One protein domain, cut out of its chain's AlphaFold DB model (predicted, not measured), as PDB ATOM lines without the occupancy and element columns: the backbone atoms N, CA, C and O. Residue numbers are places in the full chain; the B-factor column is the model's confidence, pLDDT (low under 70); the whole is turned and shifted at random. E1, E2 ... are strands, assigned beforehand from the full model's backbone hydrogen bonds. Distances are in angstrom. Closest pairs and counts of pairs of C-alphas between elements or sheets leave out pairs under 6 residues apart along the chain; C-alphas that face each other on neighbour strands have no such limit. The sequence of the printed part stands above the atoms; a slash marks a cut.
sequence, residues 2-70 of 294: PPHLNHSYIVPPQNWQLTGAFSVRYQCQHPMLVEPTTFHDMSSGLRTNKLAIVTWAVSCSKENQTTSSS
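What this domain is: This is residues 2 to 70 of the 294 residues of an uncharacterized protein of Nyssa sinensis (UniProt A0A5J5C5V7). With little regular structure, this is a long two-stranded ribbon, out through E1, E2 and E3 and back through E4, E5 and E6, turning a corner before its hairpin end, E3 and E4. Residues 2 to 25 have no named element. The 69 printed residues include six strands, E1 to E6 in chain order, in three antiparallel pairs, all strand in class. The whole is extended, radius of gyration of the C-alphas 17.2 A, spanning 53 by 31 by 22 A.

How they stand to each other: Begin at the hairpin of E3, residues 38 to 41, and E4, residues 48 to 51, antiparallel at 138 degrees; N 39 and O 50, 2.8 A apart, are within hydrogen-bond range. Next, E2, residues 32 to 34, is antiparallel to E5, residues 55 to 57, at 130 degrees, with N 57 and O 32 at 2.8 A. E1, residues 26 to 28, is antiparallel to E6, residues 60 to 62, at 151 degrees, with N 27 and O 61 at 2.9 A. E5 runs on into E6 at 23 degrees.

Where its parts are: Find C-alpha 26 at (157.151, 151.692, 134.872), where E1 begins. E3 measures 9.6 A and E4 10.0 A; E6 ends at C-alpha 62, (155.045, 147.981, 136.771).

The domain as a whole: The farthest C-alphas, Pro 3 and Ser 68, are 54.2 A apart. The printed part has no cut. Confidence is low at residues 2 to 9, 17 to 25, 42 to 47 and 64 to 70.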
ATOM      1  N   PRO A   2     156.082 189.542 133.895       30.70
ATOM      2  CA  PRO A   2     155.186 190.209 132.965       30.70
ATOM      3  C   PRO A   2     153.741 189.728 133.199       30.70
ATOM      4  O   PRO A   2     153.542 188.540 133.470       30.70
ATOM      5  N   PRO A   3     152.749 190.632 133.150       51.34
ATOM      6  CA  PRO A   3     151.347 190.298 133.345       51.34
ATOM      7  C   PRO A   3     150.776 189.734 132.038       51.34
ATOM      8  O   PRO A   3     151.215 190.115 130.958       51.34
ATOM      9  N   HIS A   4     149.771 188.864 132.142       42.53
ATOM     10  CA  HIS A   4     149.035 188.244 131.027       42.53
ATOM     11  C   HIS A   4     149.674 186.993 130.398       42.53
ATOM     12  O   HIS A   4     149.863 186.907 129.188       42.53
ATOM     13  N   LEU A   5     149.892 185.952 131.205       50.59
ATOM     14  CA  LEU A   5     149.686 184.588 130.713       50.59
ATOM     15  C   LEU A   5     148.212 184.252 130.950       50.59
ATOM     16  O   LEU A   5     147.704 184.386 132.061       50.59
ATOM     17  N   ASN A   6     147.498 183.875 129.896       41.94
ATOM     18  CA  ASN A   6     146.107 183.445 129.980       41.94
ATOM     19  C   ASN A   6     146.088 182.090 130.727       41.94
ATOM     20  O   ASN A   6     146.338 181.045 130.134       41.94
ATOM     21  N   HIS A   7     145.910 182.123 132.054       51.62
ATOM     22  CA  HIS A   7     146.116 181.008 133.000       51.62
ATOM     23  C   HIS A   7     145.071 179.873 132.914       51.62
ATOM     24  O   HIS A   7     144.919 179.097 133.852       51.62
ATOM     25  N   SER A   8     144.347 179.750 131.805       55.22
ATOM     26  CA  SER A   8     143.260 178.773 131.657       55.22
ATOM     27  C   SER A   8     143.704 177.454 131.020       55.22
ATOM     28  O   SER A   8     142.907 176.527 130.927       55.22
ATOM     29  N   TYR A   9     144.953 177.356 130.549       59.69
ATOM     30  CA  TYR A   9     145.428 176.179 129.821       59.69
ATOM     31  C   TYR A   9     146.888 175.859 130.152       59.69
ATOM     32  O   TYR A   9     147.805 176.127 129.378       59.69
ATOM     33  N   ILE A  10     147.114 175.314 131.349       72.31
ATOM     34  CA  ILE A  10     148.420 174.770 131.723       72.31
ATOM     35  C   ILE A  10     148.468 173.316 131.248       72.31
ATOM     36  O   ILE A  10     147.711 172.472 131.726       72.31
ATOM     37  N   VAL A  11     149.336 173.036 130.276       74.44
ATOM     38  CA  VAL A  11     149.505 171.692 129.705       74.44
ATOM     39  C   VAL A  11     150.421 170.879 130.620       74.44
ATOM     40  O   VAL A  11     151.507 171.360 130.957       74.44
ATOM     41  N   PRO A  12     150.027 169.662 131.031       80.69
ATOM     42  CA  PRO A  12     150.895 168.834 131.849       80.69
ATOM     43  C   PRO A  12     152.137 168.389 131.060       80.69
ATOM     44  O   PRO A  12     152.052 168.168 129.847       80.69
ATOM     45  N   PRO A  13     153.277 168.176 131.741       73.38
ATOM     46  CA  PRO A  13     154.412 167.474 131.158       73.38
ATOM     47  C   PRO A  13     153.972 166.127 130.574       73.38
ATOM     48  O   PRO A  13     153.086 165.457 131.111       73.38
ATOM     49  N   GLN A  14     154.599 165.726 129.475       78.19
ATOM     50  CA  GLN A  14     154.370 164.436 128.826       78.19
ATOM     51  C   GLN A  14     155.617 163.557 128.954       78.19
ATOM     52  O   GLN A  14     156.697 164.051 129.270       78.19
ATOM     53  N   ASN A  15     155.470 162.257 128.685       72.75
ATOM     54  CA  ASN A  15     156.568 161.280 128.701       72.75
ATOM     55  C   ASN A  15     157.243 161.115 130.074       72.75
ATOM     56  O   ASN A  15     158.467 161.057 130.178       72.75
ATOM     57  N   TRP A  16     156.433 161.018 131.131       70.56
ATOM     58  CA  TRP A  16     156.912 160.730 132.480       70.56
ATOM     59  C   TRP A  16     157.654 159.395 132.517       70.56
ATOM     60  O   TRP A  16     157.115 158.363 132.117       70.56
ATOM     61  N   GLN A  17     158.876 159.416 133.039       66.62
ATOM     62  CA  GLN A  17     159.641 158.214 133.338       66.62
ATOM     63  C   GLN A  17     160.054 158.251 134.802       66.62
ATOM     64  O   GLN A  17     160.700 159.196 135.253       66.62
ATOM     65  N   LEU A  18     159.695 157.205 135.543       66.06
ATOM     66  CA  LEU A  18     160.266 156.975 136.863       66.06
ATOM     67  C   LEU A  18     161.673 156.410 136.669       66.06
ATOM     68  O   LEU A  18     161.864 155.206 136.507       66.06
ATOM     69  N   THR A  19     162.665 157.296 136.642       55.06
ATOM     70  CA  THR A  19     164.075 156.907 136.685       55.06
ATOM     71  C   THR A  19     164.466 156.648 138.135       55.06
ATOM     72  O   THR A  19     164.468 157.565 138.953       55.06
ATOM     73  N   GLY A  20     164.797 155.403 138.462       52.31
ATOM     74  CA  GLY A  20     165.305 155.020 139.776       52.31
ATOM     75  C   GLY A  20     166.383 153.947 139.666       52.31
ATOM     76  O   GLY A  20     166.526 153.300 138.627       52.31
ATOM     77  N   ALA A  21     167.114 153.719 140.760       50.84
ATOM     78  CA  ALA A  21     168.153 152.688 140.866       50.84
ATOM     79  C   ALA A  21     167.631 151.241 140.662       50.84
ATOM     80  O   ALA A  21     168.419 150.298 140.631       50.84
ATOM     81  N   PHE A  22     166.326 151.044 140.430       55.19
ATOM     82  CA  PHE A  22     165.649 149.742 140.300       55.19
ATOM     83  C   PHE A  22     165.171 149.451 138.862       55.19
ATOM     84  O   PHE A  22     164.845 150.357 138.099       55.19
ATOM     85  N   SER A  23     165.236 148.180 138.457       51.94
ATOM     86  CA  SER A  23     165.069 147.644 137.086       51.94
ATOM     87  C   SER A  23     163.642 147.568 136.589       51.94
ATOM     88  O   SER A  23     163.363 146.995 135.531       51.94
ATOM     89  N   VAL A  24     162.723 148.145 137.340       58.22
ATOM     90  CA  VAL A  24     161.325 148.108 136.984       58.22
ATOM     91  C   VAL A  24     161.069 149.214 135.971       58.22
ATOM     92  O   VAL A  24     161.090 150.395 136.309       58.22
ATOM     93  N   ARG A  25     160.830 148.833 134.711       66.62
ATOM     94  CA  ARG A  25     160.210 149.757 133.763       66.62
ATOM     95  C   ARG A  25     158.786 149.997 134.243       66.62
ATOM     96  O   ARG A  25     157.997 149.064 134.390       66.62
ATOM     97  N   TYR A  26     158.495 151.250 134.553       72.44
ATOM     98  CA  TYR A  26     157.151 151.692 134.872       72.44
ATOM     99  C   TYR A  26     156.524 152.255 133.607       72.44
ATOM    100  O   TYR A  26     157.113 153.110 132.945       72.44
ATOM    101  N   GLN A  27     155.323 151.786 133.291       78.81
ATOM    102  CA  GLN A  27     154.477 152.435 132.305       78.81
ATOM    103  C   GLN A  27     153.554 153.393 133.050       78.81
ATOM    104  O   GLN A  27     152.717 152.978 133.856       78.81
ATOM    105  N   CYS A  28     153.761 154.685 132.816       82.56
ATOM    106  CA  CYS A  28     152.951 155.743 133.395       82.56
ATOM    107  C   CYS A  28     151.806 156.104 132.450       82.56
ATOM    108  O   CYS A  28     151.995 156.249 131.242       82.56
ATOM    109  N   GLN A  29     150.611 156.233 133.014       84.12
ATOM    110  CA  GLN A  29     149.421 156.657 132.291       84.12
ATOM    111  C   GLN A  29     149.429 158.169 132.046       84.12
ATOM    112  O   GLN A  29     150.270 158.908 132.566       84.12
ATOM    113  N   HIS A  30     148.469 158.639 131.250       85.75
ATOM    114  CA  HIS A  30     148.292 160.066 131.022       85.75
ATOM    115  C   HIS A  30     147.942 160.791 132.337       85.75
ATOM    116  O   HIS A  30     147.165 160.262 133.134       85.75
ATOM    117  N   PRO A  31     148.500 161.993 132.565       88.31
ATOM    118  CA  PRO A  31     148.218 162.786 133.756       88.31
ATOM    119  C   PRO A  31     146.734 163.151 133.841       88.31
ATOM    120  O   PRO A  31     146.156 163.652 132.875       88.31
ATOM    121  N   MET A  32     146.138 162.951 135.016       87.81
ATOM    122  CA  MET A  32     144.777 163.383 135.331       87.81
ATOM    123  C   MET A  32     144.809 164.637 136.206       87.81
ATOM    124  O   MET A  32     145.599 164.725 137.144       87.81
ATOM    125  N   LEU A  33     143.961 165.615 135.895       85.38
ATOM    126  CA  LEU A  33     143.811 166.820 136.707       85.38
ATOM    127  C   LEU A  33     143.191 166.453 138.063       85.38
ATOM    128  O   LEU A  33     142.177 165.758 138.103       85.38
ATOM    129  N   VAL A  34     143.791 166.919 139.157       88.50
ATOM    130  CA  VAL A  34     143.298 166.704 140.526       88.50
ATOM    131  C   VAL A  34     143.229 168.023 141.288       88.50
ATOM    132  O   VAL A  34     143.692 169.058 140.802       88.50
ATOM    133  N   GLU A  35     142.637 167.997 142.484       87.81
ATOM    134  CA  GLU A  35     142.567 169.185 143.331       87.81
ATOM    135  C   GLU A  35     143.969 169.735 143.662       87.81
ATOM    136  O   GLU A  35     144.906 168.955 143.882       87.81
ATOM    137  N   PRO A  36     144.127 171.072 143.711       87.00
ATOM    138  CA  PRO A  36     145.381 171.719 144.068       87.00
ATOM    139  C   PRO A  36     145.969 171.211 145.385       87.00
ATOM    140  O   PRO A  36     145.362 171.316 146.450       87.00
ATOM    141  N   THR A  37     147.196 170.700 145.324       86.94
ATOM    142  CA  THR A  37     147.921 170.206 146.499       86.94
ATOM    143  C   THR A  37     148.757 171.303 147.144       86.94
ATOM    144  O   THR A  37     149.257 172.222 146.489       86.94
ATOM    145  N   THR A  38     148.944 171.205 148.458       85.69
ATOM    146  CA  THR A  38     149.876 172.063 149.193       85.69
ATOM    147  C   THR A  38     151.274 171.456 149.186       85.69
ATOM    148  O   THR A  38     151.432 170.281 149.519       85.69
ATOM    149  N   PHE A  39     152.294 172.252 148.878       80.94
ATOM    150  CA  PHE A  39     153.698 171.850 148.944       80.94
ATOM    151  C   PHE A  39     154.504 172.810 149.822       80.94
ATOM    152  O   PHE A  39     154.113 173.957 150.058       80.94
ATOM    153  N   HIS A  40     155.633 172.328 150.336       81.69
ATOM    154  CA  HIS A  40     156.545 173.147 151.125       81.69
ATOM    155  C   HIS A  40     157.560 173.822 150.209       81.69
ATOM    156  O   HIS A  40     158.308 173.142 149.507       81.69
ATOM    157  N   ASP A  41     157.614 175.147 150.253       74.31
ATOM    158  CA  ASP A  41     158.660 175.913 149.586       74.31
ATOM    159  C   ASP A  41     159.801 176.185 150.576       74.31
ATOM    160  O   ASP A  41     159.571 176.709 151.669       74.31
ATOM    161  N   MET A  42     161.022 175.787 150.208       63.53
ATOM    162  CA  MET A  42     162.243 176.015 150.995       63.53
ATOM    163  C   MET A  42     163.172 177.074 150.378       63.53
ATOM    164  O   MET A  42     164.244 177.330 150.922       63.53
ATOM    165  N   SER A  43     162.771 177.729 149.284       68.25
ATOM    166  CA  SER A  43     163.604 178.709 148.567       68.25
ATOM    167  C   SER A  43     163.967 179.955 149.385       68.25
ATOM    168  O   SER A  43     164.993 180.577 149.125       68.25
ATOM    169  N   SER A  44     163.170 180.306 150.400       64.88
ATOM    170  CA  SER A  44     163.392 181.474 151.263       64.88
ATOM    171  C   SER A  44     164.009 181.142 152.629       64.88
ATOM    172  O   SER A  44     164.041 182.006 153.502       64.88
ATOM    173  N   GLY A  45     164.430 179.892 152.867       64.81
ATOM    174  CA  GLY A  45     164.980 179.444 154.158       64.81
ATOM    175  C   GLY A  45     163.959 179.316 155.302       64.81
ATOM    176  O   GLY A  45     164.310 178.863 156.388       64.81
ATOM    177  N   LEU A  46     162.689 179.661 155.061       59.78
ATOM    178  CA  LEU A  46     161.570 179.500 155.994       59.78
ATOM    179  C   LEU A  46     160.558 178.517 155.402       59.78
ATOM    180  O   LEU A  46     160.149 178.668 154.252       59.78
ATOM    181  N   ARG A  47     160.123 177.524 156.186       66.75
ATOM    182  CA  ARG A  47     159.182 176.496 155.725       66.75
ATOM    183  C   ARG A  47     157.776 177.091 155.603       66.75
ATOM    184  O   ARG A  47     157.066 177.207 156.599       66.75
ATOM    185  N   THR A  48     157.380 177.471 154.390       73.06
ATOM    186  CA  THR A  48     156.046 178.018 154.098       73.06
ATOM    187  C   THR A  48     155.240 177.044 153.245       73.06
ATOM    188  O   THR A  48     155.769 176.403 152.335       73.06
ATOM    189  N   ASN A  49     153.953 176.894 153.565       80.44
ATOM    190  CA  ASN A  49     153.034 176.075 152.780       80.44
ATOM    191  C   ASN A  49     152.507 176.921 151.623       80.44
ATOM    192  O   ASN A  49     151.897 177.965 151.856       80.44
ATOM    193  N   LYS A  50     152.723 176.471 150.388       84.12
ATOM    194  CA  LYS A  50     152.163 177.086 149.184       84.12
ATOM    195  C   LYS A  50     151.169 176.137 148.534       84.12
ATOM    196  O   LYS A  50     151.363 174.924 148.545       84.12
ATOM    197  N   LEU A  51     150.101 176.699 147.980       83.44
ATOM    198  CA  LEU A  51     149.134 175.955 147.182       83.44
ATOM    199  C   LEU A  51     149.624 175.911 145.731       83.44
ATOM    200  O   LEU A  51     150.030 176.939 145.184       83.44
ATOM    201  N   ALA A  52     149.608 174.731 145.116       83.88
ATOM    202  CA  ALA A  52     149.849 174.600 143.686       83.88
ATOM    203  C   ALA A  52     148.742 175.316 142.896       83.88
ATOM    204  O   ALA A  52     147.590 175.344 143.311       83.88
ATOM    205  N   ILE A  53     149.082 175.904 141.749       83.25
ATOM    206  CA  ILE A  53     148.079 176.519 140.861       83.25
ATOM    207  C   ILE A  53     147.269 175.420 140.161       83.25
ATOM    208  O   ILE A  53     146.059 175.539 140.003       83.25
ATOM    209  N   VAL A  54     147.947 174.339 139.768       84.31
ATOM    210  CA  VAL A  54     147.364 173.133 139.180       84.31
ATOM    211  C   VAL A  54     148.164 171.928 139.667       84.31
ATOM    212  O   VAL A  54     149.394 171.990 139.719       84.31
ATOM    213  N   THR A  55     147.471 170.837 139.988       85.44
ATOM    214  CA  THR A  55     148.093 169.552 140.313       85.44
ATOM    215  C   THR A  55     147.597 168.484 139.347       85.44
ATOM    216  O   THR A  55     146.404 168.386 139.060       85.44
ATOM    217  N   TRP A  56     148.519 167.652 138.867       86.50
ATOM    218  CA  TRP A  56     148.196 166.454 138.099       86.50
ATOM    219  C   TRP A  56     148.617 165.217 138.879       86.50
ATOM    220  O   TRP A  56     149.702 165.183 139.459       86.50
ATOM    221  N   ALA A  57     147.775 164.191 138.861       87.25
ATOM    222  CA  ALA A  57     148.119 162.866 139.340       87.25
ATOM    223  C   ALA A  57     148.495 161.972 138.154       87.25
ATOM    224  O   ALA A  57     147.837 161.979 137.115       87.25
ATOM    225  N   VAL A  58     149.558 161.188 138.321       86.81
ATOM    226  CA  VAL A  58     150.023 160.212 137.332       86.81
ATOM    227  C   VAL A  58     150.060 158.850 138.010       86.81
ATOM    228  O   VAL A  58     150.711 158.689 139.041       86.81
ATOM    229  N   SER A  59     149.352 157.876 137.442       85.81
ATOM    230  CA  SER A  59     149.412 156.484 137.888       85.81
ATOM    231  C   SER A  59     150.449 155.734 137.060       85.81
ATOM    232  O   SER A  59     150.381 155.737 135.830       85.81
ATOM    233  N   CYS A  60     151.413 155.100 137.725       81.38
ATOM    234  CA  CYS A  60     152.448 154.307 137.076       81.38
ATOM    235  C   CYS A  60     152.354 152.857 137.549       81.38
ATOM    236  O   CYS A  60     152.462 152.575 138.742       81.38
ATOM    237  N   SER A  61     152.185 151.932 136.608       79.00
ATOM    238  CA  SER A  61     152.175 150.495 136.880       79.00
ATOM    239  C   SER A  61     153.479 149.851 136.430       79.00
ATOM    240  O   SER A  61     154.066 150.244 135.419       79.00
ATOM    241  N   LYS A  62     153.920 148.831 137.170       71.94
ATOM    242  CA  LYS A  62     155.045 147.981 136.771       71.94
ATOM    243  C   LYS A  62     154.706 147.275 135.456       71.94
ATOM    244  O   LYS A  62     153.675 146.616 135.362       71.94
ATOM    245  N   GLU A  63     155.574 147.407 134.457       72.25
ATOM    246  CA  GLU A  63     155.479 146.625 133.227       72.25
ATOM    247  C   GLU A  63     155.736 145.143 133.541       72.25
ATOM    248  O   GLU A  63     156.635 144.806 134.323       72.25
ATOM    249  N   ASN A  64     154.949 144.250 132.936       60.91
ATOM    250  CA  ASN A  64     155.183 142.813 133.035       60.91
ATOM    251  C   ASN A  64     156.511 142.493 132.336       60.91
ATOM    252  O   ASN A  64     156.590 142.487 131.110       60.91
ATOM    253  N   GLN A  65     157.562 142.250 133.122       55.00
ATOM    254  CA  GLN A  65     158.874 141.836 132.628       55.00
ATOM    255  C   GLN A  65     158.744 140.463 131.946       55.00
ATOM    256  O   GLN A  65     158.716 139.427 132.603       55.00
ATOM    257  N   THR A  66     158.621 140.458 130.618       45.53
ATOM    258  CA  THR A  66     158.557 139.250 129.773       45.53
ATOM    259  C   THR A  66     159.934 138.669 129.464       45.53
ATOM    260  O   THR A  66     160.048 137.535 129.005       45.53
ATOM    261  N   THR A  67     160.998 139.409 129.761       46.53
ATOM    262  CA  THR A  67     162.376 138.929 129.740       46.53
ATOM    263  C   THR A  67     162.891 138.892 131.170       46.53
ATOM    264  O   THR A  67     162.595 139.787 131.959       46.53
ATOM    265  N   SER A  68     163.633 137.837 131.514       47.25
ATOM    266  CA  SER A  68     164.357 137.694 132.780       47.25
ATOM    267  C   SER A  68     165.298 138.889 132.964       47.25
ATOM    268  O   SER A  68     166.475 138.808 132.612       47.25
ATOM    269  N   SER A  69     164.791 140.020 133.464       56.81
ATOM    270  CA  SER A  69     165.631 141.152 133.825       56.81
ATOM    271  C   SER A  69     166.592 140.638 134.878       56.81
ATOM    272  O   SER A  69     166.150 140.063 135.878       56.81
ATOM    273  N   SER A  70     167.894 140.781 134.639       63.53
ATOM    274  CA  SER A  70     168.871 140.412 135.649       63.53
ATOM    275  C   SER A  70     168.513 141.122 136.955       63.53
ATOM    276  O   SER A  70     168.124 142.294 136.957       63.53
TER     277      SER A  70